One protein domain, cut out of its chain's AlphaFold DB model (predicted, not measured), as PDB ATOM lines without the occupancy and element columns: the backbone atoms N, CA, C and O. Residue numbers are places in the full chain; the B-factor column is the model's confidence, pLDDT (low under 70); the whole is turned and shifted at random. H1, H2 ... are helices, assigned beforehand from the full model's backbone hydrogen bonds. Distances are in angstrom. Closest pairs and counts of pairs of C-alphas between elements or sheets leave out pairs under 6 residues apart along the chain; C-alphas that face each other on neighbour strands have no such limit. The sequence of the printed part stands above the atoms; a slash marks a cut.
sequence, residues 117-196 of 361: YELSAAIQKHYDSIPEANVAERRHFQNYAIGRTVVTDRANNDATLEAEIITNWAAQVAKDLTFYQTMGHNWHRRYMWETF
ATOM      1  N   TYR A 117      97.569  93.527  43.254       80.25
ATOM      2  CA  TYR A 117      98.201  93.696  41.944       80.25
ATOM      3  C   TYR A 117      97.194  93.665  40.788       80.25
ATOM      4  O   TYR A 117      97.556  93.936  39.642       80.25
ATOM      5  N   GLU A 118      95.931  93.367  41.085       81.38
ATOM      6  CA  GLU A 118      94.822  93.359  40.136       81.38
ATOM      7  C   GLU A 118      94.041  94.676  40.241       81.38
ATOM      8  O   GLU A 118      93.919  95.266  41.317       81.38
ATOM      9  N   LEU A 119      93.497  95.169  39.125       82.69
ATOM     10  CA  LEU A 119      92.617  96.336  39.168       82.69
ATOM     11  C   LEU A 119      91.234  95.890  39.647       82.69
ATOM     12  O   LEU A 119      90.609  95.025  39.035       82.69
ATOM     13  N   SER A 120      90.744  96.490  40.729       83.88
ATOM     14  CA  SER A 120      89.368  96.275  41.174       83.88
ATOM     15  C   SER A 120      88.359  96.795  40.153       83.88
ATOM     16  O   SER A 120      88.693  97.587  39.273       83.88
ATOM     17  N   ALA A 121      87.090  96.409  40.285       87.62
ATOM     18  CA  ALA A 121      86.053  96.780  39.321       87.62
ATOM     19  C   ALA A 121      85.927  98.304  39.101       87.62
ATOM     20  O   ALA A 121      85.743  98.750  37.968       87.62
ATOM     21  N   ALA A 122      86.044  99.116  40.159       88.94
ATOM     22  CA  ALA A 122      85.945 100.571  40.043       88.94
ATOM     23  C   ALA A 122      87.170 101.182  39.348       88.94
ATOM     24  O   ALA A 122      87.025 102.036  38.468       88.94
ATOM     25  N   ILE A 123      88.372 100.716  39.699       91.44
ATOM     26  CA  ILE A 123      89.622 101.159  39.077       91.44
ATOM     27  C   ILE A 123      89.699 100.688  37.623       91.44
ATOM     28  O   ILE A 123      90.058 101.474  36.750       91.44
ATOM     29  N   GLN A 124      89.297  99.448  37.343       90.94
ATOM     30  CA  GLN A 124      89.220  98.883  35.997       90.94
ATOM     31  C   GLN A 124      88.268  99.698  35.119       90.94
ATOM     32  O   GLN A 124      88.635 100.083  34.015       90.94
ATOM     33  N   LYS A 125      87.095 100.083  35.636       91.44
ATOM     34  CA  LYS A 125      86.165 100.961  34.911       91.44
ATOM     35  C   LYS A 125      86.797 102.309  34.542       91.44
ATOM     36  O   LYS A 125      86.551 102.816  33.449       91.44
ATOM     37  N   HIS A 126      87.596 102.902  35.432       91.75
ATOM     38  CA  HIS A 126      88.328 104.130  35.110       91.75
ATOM     39  C   HIS A 126      89.444 103.874  34.089       91.75
ATOM     40  O   HIS A 126      89.563 104.623  33.123       91.75
ATOM     41  N   TYR A 127      90.210 102.794  34.252       91.25
ATOM     42  CA  TYR A 127      91.247 102.371  33.310       91.25
ATOM     43  C   TYR A 127      90.684 102.194  31.891       91.25
ATOM     44  O   TYR A 127      91.255 102.707  30.930       91.25
ATOM     45  N   ASP A 128      89.530 101.539  31.768       91.44
ATOM     46  CA  ASP A 128      88.859 101.291  30.489       91.44
ATOM     47  C   ASP A 128      88.328 102.582  29.852       91.44
ATOM     48  O   ASP A 128      88.225 102.666  28.627       91.44
ATOM     49  N   SER A 129      88.038 103.608  30.662       93.81
ATOM     50  CA  SER A 129      87.612 104.928  30.178       93.81
ATOM     51  C   SER A 129      88.743 105.744  29.543       93.81
ATOM     52  O   SER A 129      88.476 106.627  28.727       93.81
ATOM     53  N   ILE A 130      90.005 105.432  29.866       90.19
ATOM     54  CA  ILE A 130      91.169 106.022  29.199       90.19
ATOM     55  C   ILE A 130      91.209 105.458  27.769       90.19
ATOM     56  O   ILE A 130      91.160 104.235  27.626       90.19
ATOM     57  N   PRO A 131      91.323 106.275  26.704       91.75
ATOM     58  CA  PRO A 131      91.340 105.775  25.330       91.75
ATOM     59  C   PRO A 131      92.386 104.673  25.112       91.75
ATOM     60  O   PRO A 131      93.525 104.811  25.555       91.75
ATOM     61  N   GLU A 132      92.032 103.601  24.394       74.50
ATOM     62  CA  GLU A 132      92.950 102.479  24.106       74.50
ATOM     63  C   GLU A 132      94.250 102.930  23.432       74.50
ATOM     64  O   GLU A 132      95.328 102.441  23.766       74.50
ATOM     65  N   ALA A 133      94.156 103.932  22.553       75.69
ATOM     66  CA  ALA A 133      95.306 104.533  21.886       75.69
ATOM     67  C   ALA A 133      96.292 105.210  22.863       75.69
ATOM     68  O   ALA A 133      97.467 105.369  22.531       75.69
ATOM     69  N   ASN A 134      95.859 105.579  24.079       82.19
ATOM     70  CA  ASN A 134      96.721 106.174  25.098       82.19
ATOM     71  C   ASN A 134      97.331 105.115  26.035       82.19
ATOM     72  O   ASN A 134      97.136 105.106  27.253       82.19
ATOM     73  N   VAL A 135      98.112 104.208  25.442       69.31
ATOM     74  CA  VAL A 135      98.772 103.091  26.141       69.31
ATOM     75  C   VAL A 135      99.670 103.571  27.286       69.31
ATOM     76  O   VAL A 135      99.785 102.896  28.313       69.31
ATOM     77  N   ALA A 136     100.321 104.727  27.120       76.38
ATOM     78  CA  ALA A 136     101.180 105.307  28.144       76.38
ATOM     79  C   ALA A 136     100.364 105.728  29.372       76.38
ATOM     80  O   ALA A 136     100.681 105.306  30.481       76.38
ATOM     81  N   GLU A 137      99.281 106.482  29.176       83.56
ATOM     82  CA  GLU A 137      98.409 106.924  30.266       83.56
ATOM     83  C   GLU A 137      97.766 105.744  30.997       83.56
ATOM     84  O   GLU A 137      97.834 105.683  32.222       83.56
ATOM     85  N   ARG A 138      97.257 104.746  30.263       83.50
ATOM     86  CA  ARG A 138      96.736 103.500  30.848       83.50
ATOM     87  C   ARG A 138      97.766 102.814  31.743       83.50
ATOM     88  O   ARG A 138      97.466 102.450  32.878       83.50
ATOM     89  N   ARG A 139      99.003 102.662  31.261       81.25
ATOM     90  CA  ARG A 139     100.095 102.058  32.039       81.25
ATOM     91  C   ARG A 139     100.453 102.897  33.264       81.25
ATOM     92  O   ARG A 139     100.675 102.339  34.335       81.25
ATOM     93  N   HIS A 140     100.528 104.216  33.118       85.81
ATOM     94  CA  HIS A 140     100.814 105.118  34.230       85.81
ATOM     95  C   HIS A 140      99.709 105.070  35.286       85.81
ATOM     96  O   HIS A 140     100.026 104.988  36.469       85.81
ATOM     97  N   PHE A 141      98.441 105.024  34.877       90.94
ATOM     98  CA  PHE A 141      97.314 104.875  35.788       90.94
ATOM     99  C   PHE A 141      97.334 103.520  36.502       90.94
ATOM    100  O   PHE A 141      97.226 103.477  37.724       90.94
ATOM    101  N   GLN A 142      97.561 102.420  35.777       88.00
ATOM    102  CA  GLN A 142      97.695 101.087  36.376       88.00
ATOM    103  C   GLN A 142      98.815 101.054  37.423       88.00
ATOM    104  O   GLN A 142      98.598 100.621  38.553       88.00
ATOM    105  N   ASN A 143     100.005 101.547  37.070       86.69
ATOM    106  CA  ASN A 143     101.130 101.614  37.997       86.69
ATOM    107  C   ASN A 143     100.813 102.514  39.198       86.69
ATOM    108  O   ASN A 143     101.165 102.180  40.322       86.69
ATOM    109  N   TYR A 144     100.134 103.640  38.988       91.56
ATOM    110  CA  TYR A 144      99.708 104.520  40.070       91.56
ATOM    111  C   TYR A 144      98.732 103.826  41.028       91.56
ATOM    112  O   TYR A 144      98.939 103.865  42.239       91.56
ATOM    113  N   ALA A 145      97.701 103.163  40.499       90.94
ATOM    114  CA  ALA A 145      96.677 102.486  41.288       90.94
ATOM    115  C   ALA A 145      97.261 101.326  42.107       90.94
ATOM    116  O   ALA A 145      97.024 101.245  43.314       90.94
ATOM    117  N   ILE A 146      98.095 100.486  41.483       88.88
ATOM    118  CA  ILE A 146      98.824  99.427  42.193       88.88
ATOM    119  C   ILE A 146      99.725 100.055  43.257       88.88
ATOM    120  O   ILE A 146      99.683  99.653  44.412       88.88
ATOM    121  N   GLY A 147     100.497 101.082  42.899       88.56
ATOM    122  CA  GLY A 147     101.418 101.756  43.810       88.56
ATOM    123  C   GLY A 147     100.741 102.361  45.031       88.56
ATOM    124  O   GLY A 147     101.264 102.244  46.133       88.56
ATOM    125  N   ARG A 148      99.565 102.970  44.859       88.31
ATOM    126  CA  ARG A 148      98.732 103.447  45.966       88.31
ATOM    127  C   ARG A 148      98.301 102.280  46.847       88.31
ATOM    128  O   ARG A 148      98.540 102.326  48.047       88.31
ATOM    129  N   THR A 149      97.764 101.224  46.250       87.75
ATOM    130  CA  THR A 149      97.258 100.049  46.973       87.75
ATOM    131  C   THR A 149      98.347  99.367  47.800       87.75
ATOM    132  O   THR A 149      98.169  99.161  48.994       87.75
ATOM    133  N   VAL A 150      99.515  99.089  47.213       83.00
ATOM    134  CA  VAL A 150     100.602  98.355  47.889       83.00
ATOM    135  C   VAL A 150     101.398  99.186  48.900       83.00
ATOM    136  O   VAL A 150     102.176  98.630  49.671       83.00
ATOM    137  N   VAL A 151     101.240 100.513  48.900       79.38
ATOM    138  CA  VAL A 151     101.906 101.421  49.851       79.38
ATOM    139  C   VAL A 151     100.981 101.833  51.005       79.38
ATOM    140  O   VAL A 151     101.458 102.268  52.056       79.38
ATOM    141  N   THR A 152      99.664 101.706  50.842       73.94
ATOM    142  CA  THR A 152      98.691 102.029  51.893       73.94
ATOM    143  C   THR A 152      98.250 100.807  52.690       73.94
ATOM    144  O   THR A 152      98.159  99.715  52.151       73.94
ATOM    145  N   ASP A 153      97.857 101.007  53.947       64.12
ATOM    146  CA  ASP A 153      97.349  99.953  54.847       64.12
ATOM    147  C   ASP A 153      95.939  99.443  54.477       64.12
ATOM    148  O   ASP A 153      95.262  98.804  55.283       64.12
ATOM    149  N   ARG A 154      95.445  99.784  53.284       66.81
ATOM    150  CA  ARG A 154      94.097  99.462  52.817       66.81
ATOM    151  C   ARG A 154      94.184  98.411  51.718       66.81
ATOM    152  O   ARG A 154      95.015  98.501  50.820       66.81
ATOM    153  N   ALA A 155      93.322  97.406  51.812       64.56
ATOM    154  CA  ALA A 155      93.229  96.354  50.812       64.56
ATOM    155  C   ALA A 155      92.601  96.874  49.509       64.56
ATOM    156  O   ALA A 155      91.847  97.850  49.514       64.56
ATOM    157  N   ASN A 156      92.857  96.174  48.401       62.12
ATOM    158  CA  ASN A 156      92.090  96.359  47.174       62.12
ATOM    159  C   ASN A 156      90.587  96.115  47.433       62.12
ATOM    160  O   ASN A 156      90.241  95.271  48.265       62.12
ATOM    161  N   ASN A 157      89.702  96.818  46.717       72.62
ATOM    162  CA  ASN A 157      88.252  96.912  46.980       72.62
ATOM    163  C   ASN A 157      87.839  97.792  48.178       72.62
ATOM    164  O   ASN A 157      86.663  97.814  48.549       72.62
ATOM    165  N   ASP A 158      88.760  98.550  48.780       83.12
ATOM    166  CA  ASP A 158      88.389  99.641  49.685       83.12
ATOM    167  C   ASP A 158      87.835 100.824  48.872       83.12
ATOM    168  O   ASP A 158      88.576 101.569  48.230       83.12
ATOM    169  N   ALA A 159      86.515 101.015  48.922       85.81
ATOM    170  CA  ALA A 159      85.819 102.048  48.152       85.81
ATOM    171  C   ALA A 159      86.338 103.475  48.414       85.81
ATOM    172  O   ALA A 159      86.268 104.331  47.530       85.81
ATOM    173  N   THR A 160      86.866 103.747  49.613       86.94
ATOM    174  CA  THR A 160      87.419 105.065  49.957       86.94
ATOM    175  C   THR A 160      88.776 105.250  49.286       86.94
ATOM    176  O   THR A 160      89.007 106.273  48.645       86.94
ATOM    177  N   LEU A 161      89.660 104.246  49.372       86.50
ATOM    178  CA  LEU A 161      90.948 104.255  48.672       86.50
ATOM    179  C   LEU A 161      90.763 104.385  47.154       86.50
ATOM    180  O   LEU A 161      91.468 105.160  46.513       86.50
ATOM    181  N   GLU A 162      89.816 103.656  46.571       90.19
ATOM    182  CA  GLU A 162      89.574 103.681  45.126       90.19
ATOM    183  C   GLU A 162      89.077 105.042  44.639       90.19
ATOM    184  O   GLU A 162      89.568 105.566  43.634       90.19
ATOM    185  N   ALA A 163      88.151 105.655  45.383       89.69
ATOM    186  CA  ALA A 163      87.688 107.007  45.104       89.69
ATOM    187  C   ALA A 163      88.830 108.031  45.211       89.69
ATOM    188  O   ALA A 163      88.941 108.914  44.357       89.69
ATOM    189  N   GLU A 164      89.709 107.896  46.212       88.75
ATOM    190  CA  GLU A 164      90.913 108.722  46.348       88.75
ATOM    191  C   GLU A 164      91.867 108.535  45.157       88.75
ATOM    192  O   GLU A 164      92.357 109.525  44.618       88.75
ATOM    193  N   ILE A 165      92.118 107.296  44.714       90.88
ATOM    194  CA  ILE A 165      92.981 106.993  43.558       90.88
ATOM    195  C   ILE A 165      92.458 107.704  42.305       90.88
ATOM    196  O   ILE A 165      93.217 108.410  41.641       90.88
ATOM    197  N   ILE A 166      91.168 107.561  41.999       91.44
ATOM    198  CA  ILE A 166      90.557 108.169  40.809       91.44
ATOM    199  C   ILE A 166      90.579 109.702  40.905       91.44
ATOM    200  O   ILE A 166      90.944 110.382  39.946       91.44
ATOM    201  N   THR A 167      90.231 110.255  42.070       89.75
ATOM    202  CA  THR A 167      90.176 111.710  42.287       89.75
ATOM    203  C   THR A 167      91.561 112.345  42.179       89.75
ATOM    204  O   THR A 167      91.734 113.343  41.483       89.75
ATOM    205  N   ASN A 168      92.568 111.749  42.820       87.88
ATOM    206  CA  ASN A 168      93.936 112.266  42.815       87.88
ATOM    207  C   ASN A 168      94.595 112.135  41.439       87.88
ATOM    208  O   ASN A 168      95.362 113.017  41.044       87.88
ATOM    209  N   TRP A 169      94.273 111.068  40.700       88.81
ATOM    210  CA  TRP A 169      94.676 110.917  39.304       88.81
ATOM    211  C   TRP A 169      94.104 112.043  38.435       88.81
ATOM    212  O   TRP A 169      94.854 112.734  37.745       88.81
ATOM    213  N   ALA A 170      92.792 112.288  38.525       86.44
ATOM    214  CA  ALA A 170      92.123 113.347  37.770       86.44
ATOM    215  C   ALA A 170      92.649 114.751  38.123       86.44
ATOM    216  O   ALA A 170      92.772 115.607  37.249       86.44
ATOM    217  N   ALA A 171      93.003 114.978  39.390       84.75
ATOM    218  CA  ALA A 171      93.548 116.243  39.873       84.75
ATOM    219  C   ALA A 171      95.032 116.473  39.517       84.75
ATOM    220  O   ALA A 171      95.557 117.546  39.809       84.75
ATOM    221  N   GLN A 172      95.715 115.496  38.901       76.50
ATOM    222  CA  GLN A 172      97.121 115.596  38.485       76.50
ATOM    223  C   GLN A 172      98.067 116.079  39.606       76.50
ATOM    224  O   GLN A 172      98.951 116.910  39.388       76.50
ATOM    225  N   VAL A 173      97.901 115.567  40.832       71.12
ATOM    226  CA  VAL A 173      98.744 115.945  41.983       71.12
ATOM    227  C   VAL A 173     100.179 115.423  41.779       71.12
ATOM    228  O   VAL A 173     100.524 114.295  42.129       71.12
ATOM    229  N   ALA A 174     101.026 116.254  41.162       57.16
ATOM    230  CA  ALA A 174     102.268 115.837  40.498       57.16
ATOM    231  C   ALA A 174     103.323 115.174  41.404       57.16
ATOM    232  O   ALA A 174     104.038 114.280  40.952       57.16
ATOM    233  N   LYS A 175     103.436 115.577  42.680       57.88
ATOM    234  CA  LYS A 175     104.398 114.963  43.619       57.88
ATOM    235  C   LYS A 175     103.985 113.555  44.059       57.88
ATOM    236  O   LYS A 175     104.858 112.709  44.234       57.88
ATOM    237  N   ASP A 176     102.686 113.292  44.172       67.50
ATOM    238  CA  ASP A 176     102.171 111.983  44.576       67.50
ATOM    239  C   ASP A 176     102.180 111.002  43.398       67.50
ATOM    240  O   ASP A 176     102.524 109.830  43.555       67.50
ATOM    241  N   LEU A 177     101.873 111.485  42.191       76.00
ATOM    242  CA  LEU A 177     101.796 110.660  40.985       76.00
ATOM    243  C   LEU A 177     103.101 109.924  40.683       76.00
ATOM    244  O   LEU A 177     103.092 108.699  40.595       76.00
ATOM    245  N   THR A 178     104.224 110.635  40.580       79.94
ATOM    246  CA  THR A 178     105.508 110.017  40.210       79.94
ATOM    247  C   THR A 178     105.967 108.987  41.241       79.94
ATOM    248  O   THR A 178     106.453 107.916  40.868       79.94
ATOM    249  N   PHE A 179     105.784 109.274  42.534       82.06
ATOM    250  CA  PHE A 179     106.153 108.358  43.612       82.06
ATOM    251  C   PHE A 179     105.358 107.050  43.528       82.06
ATOM    252  O   PHE A 179     105.950 105.976  43.406       82.06
ATOM    253  N   TYR A 180     104.023 107.127  43.518       86.38
ATOM    254  CA  TYR A 180     103.187 105.926  43.494       86.38
ATOM    255  C   TYR A 180     103.286 105.180  42.160       86.38
ATOM    256  O   TYR A 180     103.328 103.957  42.162       86.38
ATOM    257  N   GLN A 181     103.426 105.872  41.025       85.25
ATOM    258  CA  GLN A 181     103.690 105.217  39.739       85.25
ATOM    259  C   GLN A 181     104.990 104.410  39.762       85.25
ATOM    260  O   GLN A 181     105.015 103.263  39.314       85.25
ATOM    261  N   THR A 182     106.067 104.994  40.291       78.12
ATOM    262  CA  THR A 182     107.362 104.314  40.411       78.12
ATOM    263  C   THR A 182     107.231 103.093  41.314       78.12
ATOM    264  O   THR A 182     107.659 101.998  40.952       78.12
ATOM    265  N   MET A 183     106.566 103.249  42.459       79.44
ATOM    266  CA  MET A 183     106.336 102.156  43.399       79.44
ATOM    267  C   MET A 183     105.521 101.021  42.795       79.44
ATOM    268  O   MET A 183     105.955  99.872  42.834       79.44
ATOM    269  N   GLY A 184     104.375 101.321  42.186       81.56
ATOM    270  CA  GLY A 184     103.532 100.287  41.602       81.56
ATOM    271  C   GLY A 184     104.180  99.609  40.405       81.56
ATOM    272  O   GLY A 184     104.065  98.396  40.287       81.56
ATOM    273  N   HIS A 185     104.940 100.333  39.576       78.06
ATOM    274  CA  HIS A 185     105.725  99.706  38.510       78.06
ATOM    275  C   HIS A 185     106.696  98.656  39.065       78.06
ATOM    276  O   HIS A 185     106.717  97.519  38.592       78.06
ATOM    277  N   ASN A 186     107.486  99.029  40.076       71.25
ATOM    278  CA  ASN A 186     108.516  98.157  40.629       71.25
ATOM    279  C   ASN A 186     107.922  96.954  41.368       71.25
ATOM    280  O   ASN A 186     108.352  95.825  41.127       71.25
ATOM    281  N   TRP A 187     106.899  97.168  42.199       74.00
ATOM    282  CA  TRP A 187     106.243  96.088  42.935       74.00
ATOM    283  C   TRP A 187     105.437  95.163  42.032       74.00
ATOM    284  O   TRP A 187     105.507  93.951  42.209       74.00
ATOM    285  N   HIS A 188     104.724  95.690  41.035       76.31
ATOM    286  CA  HIS A 188     104.000  94.859  40.074       76.31
ATOM    287  C   HIS A 188     104.961  93.997  39.250       76.31
ATOM    288  O   HIS A 188     104.751  92.794  39.111       76.31
ATOM    289  N   ARG A 189     106.061  94.585  38.761       66.44
ATOM    290  CA  ARG A 189     107.115  93.844  38.054       66.44
ATOM    291  C   ARG A 189     107.683  92.718  38.919       66.44
ATOM    292  O   ARG A 189     107.868  91.611  38.423       66.44
ATOM    293  N   ARG A 190     107.934  92.993  40.199       63.91
ATOM    294  CA  ARG A 190     108.485  92.019  41.144       63.91
ATOM    295  C   ARG A 190     107.510  90.894  41.472       63.91
ATOM    296  O   ARG A 190     107.881  89.736  41.342       63.91
ATOM    297  N   TYR A 191     106.258  91.224  41.783       64.06
ATOM    298  CA  TYR A 191     105.191  90.244  41.981       64.06
ATOM    299  C   TYR A 191     105.066  89.293  40.781       64.06
ATOM    300  O   TYR A 191     104.985  88.078  40.950       64.06
ATOM    301  N   MET A 192     105.144  89.830  39.559       57.78
ATOM    302  CA  MET A 192     105.101  89.034  38.329       57.78
ATOM    303  C   MET A 192     106.334  88.141  38.127       57.78
ATOM    304  O   MET A 192     106.209  87.071  37.531       57.78
ATOM    305  N   TRP A 193     107.509  88.551  38.611       51.69
ATOM    306  CA  TRP A 193     108.724  87.730  38.603       51.69
ATOM    307  C   TRP A 193     108.725  86.635  39.680       51.69
ATOM    308  O   TRP A 193     109.167  85.523  39.407       51.69
ATOM    309  N   GLU A 194     108.229  86.925  40.884       48.44
ATOM    310  CA  GLU A 194     108.380  86.060  42.066       48.44
ATOM    311  C   GLU A 194     107.175  85.155  42.350       48.44
ATOM    312  O   GLU A 194     107.355  84.088  42.924       48.44
ATOM    313  N   THR A 195     105.964  85.492  41.891       44.31
ATOM    314  CA  THR A 195     104.818  84.548  41.905       44.31
ATOM    315  C   THR A 195     105.043  83.393  40.920       44.31
ATOM    316  O   THR A 195     104.410  82.341  40.991       44.31
ATOM    317  N   PHE A 196     105.994  83.564  39.999       41.50
ATOM    318  CA  PHE A 196     106.338  82.582  38.983       41.50
ATOM    319  C   PHE A 196     107.861  82.404  38.841       41.50
ATOM    320  O   PHE A 196     108.360  82.511  37.717       41.50
TER     321      PHE A 196
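AT A GLANCE: This is residues 117 to 196 of the 361 residues of an uncharacterized protein of Phaeosphaeria nodorum (strain SN15 / ATCC MYA-4574 / FGSC 10173) (UniProt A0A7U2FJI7). Three helices, H1, H2 and H3, pack on one another with their centres in a triangle, and the long helix H4 crosses H2 almost at a right angle on the side away from H1. H2 is in the middle, with H1 and H3 on one side and H4 on the other. The printed part has 80 residues with four named helices, H1, H2, H3 and H4 in chain order, and no named strand; the class is all helix. It is compact, with a radius of gyration of the C-alphas of 11.9 A, and spans 33 by 30 by 26 A.

IN THESE COORDINATES: H1, residues 121 to 129, begins at C-alpha 121 (86.053, 96.780, 39.321) and is 12.3 A long. H2, residues 135 to 151, measures 24.0 A. H3, residues 159 to 170, measures 16.6 A. H4, residues 174 to 194, measures 30.4 A and ends at C-alpha 194 (108.380, 86.060, 42.066).

HOW THE PARTS SIT: H2 is the hub, touching the other three helices. H1 and H2 form a helical hairpin at a shallow tilt of 22 degrees; the closest C-alphas, of Tyr 127 and Arg 138, are 6.1 A apart, and H2 touches H1 with residues 138 to 145 alone. H2 and H3 form another at a steep tilt of 41 degrees, closest at the C-alphas of Ala 145 and Ile 165, 6.3 A apart. H3 touches H1 with residues 162 to 166 alone, the same way at a shallow tilt of 19 degrees, closest at the C-alphas of Ile 123 and Glu 162, 6.6 A apart. H4 touches H2 about perpendicular, at 83 degrees; the closest C-alphas, of Gly 147 and Gly 184, are 3.4 A apart. H3 and H4 are close but not clearly touching, with the C-alphas of Trp 169 and Leu 177 closest at 7.3 A; H1 and H4 are apart. Every O i to N i+4 pair is within hydrogen-bond range in H1, H2 and H3, and 15 of 17 are in H4.

THE WHOLE: The two C-alphas farthest apart, those of Ala 171 and Phe 196, are 36.0 A apart. The printed part has no cut and no long link. Residues 131 to 136 and 170 to 175 stand free. The mean pLDDT of the printed part is 79.5; residue 135 and residues 153 to 156, 174 to 176 and 189 to 196 are under 70.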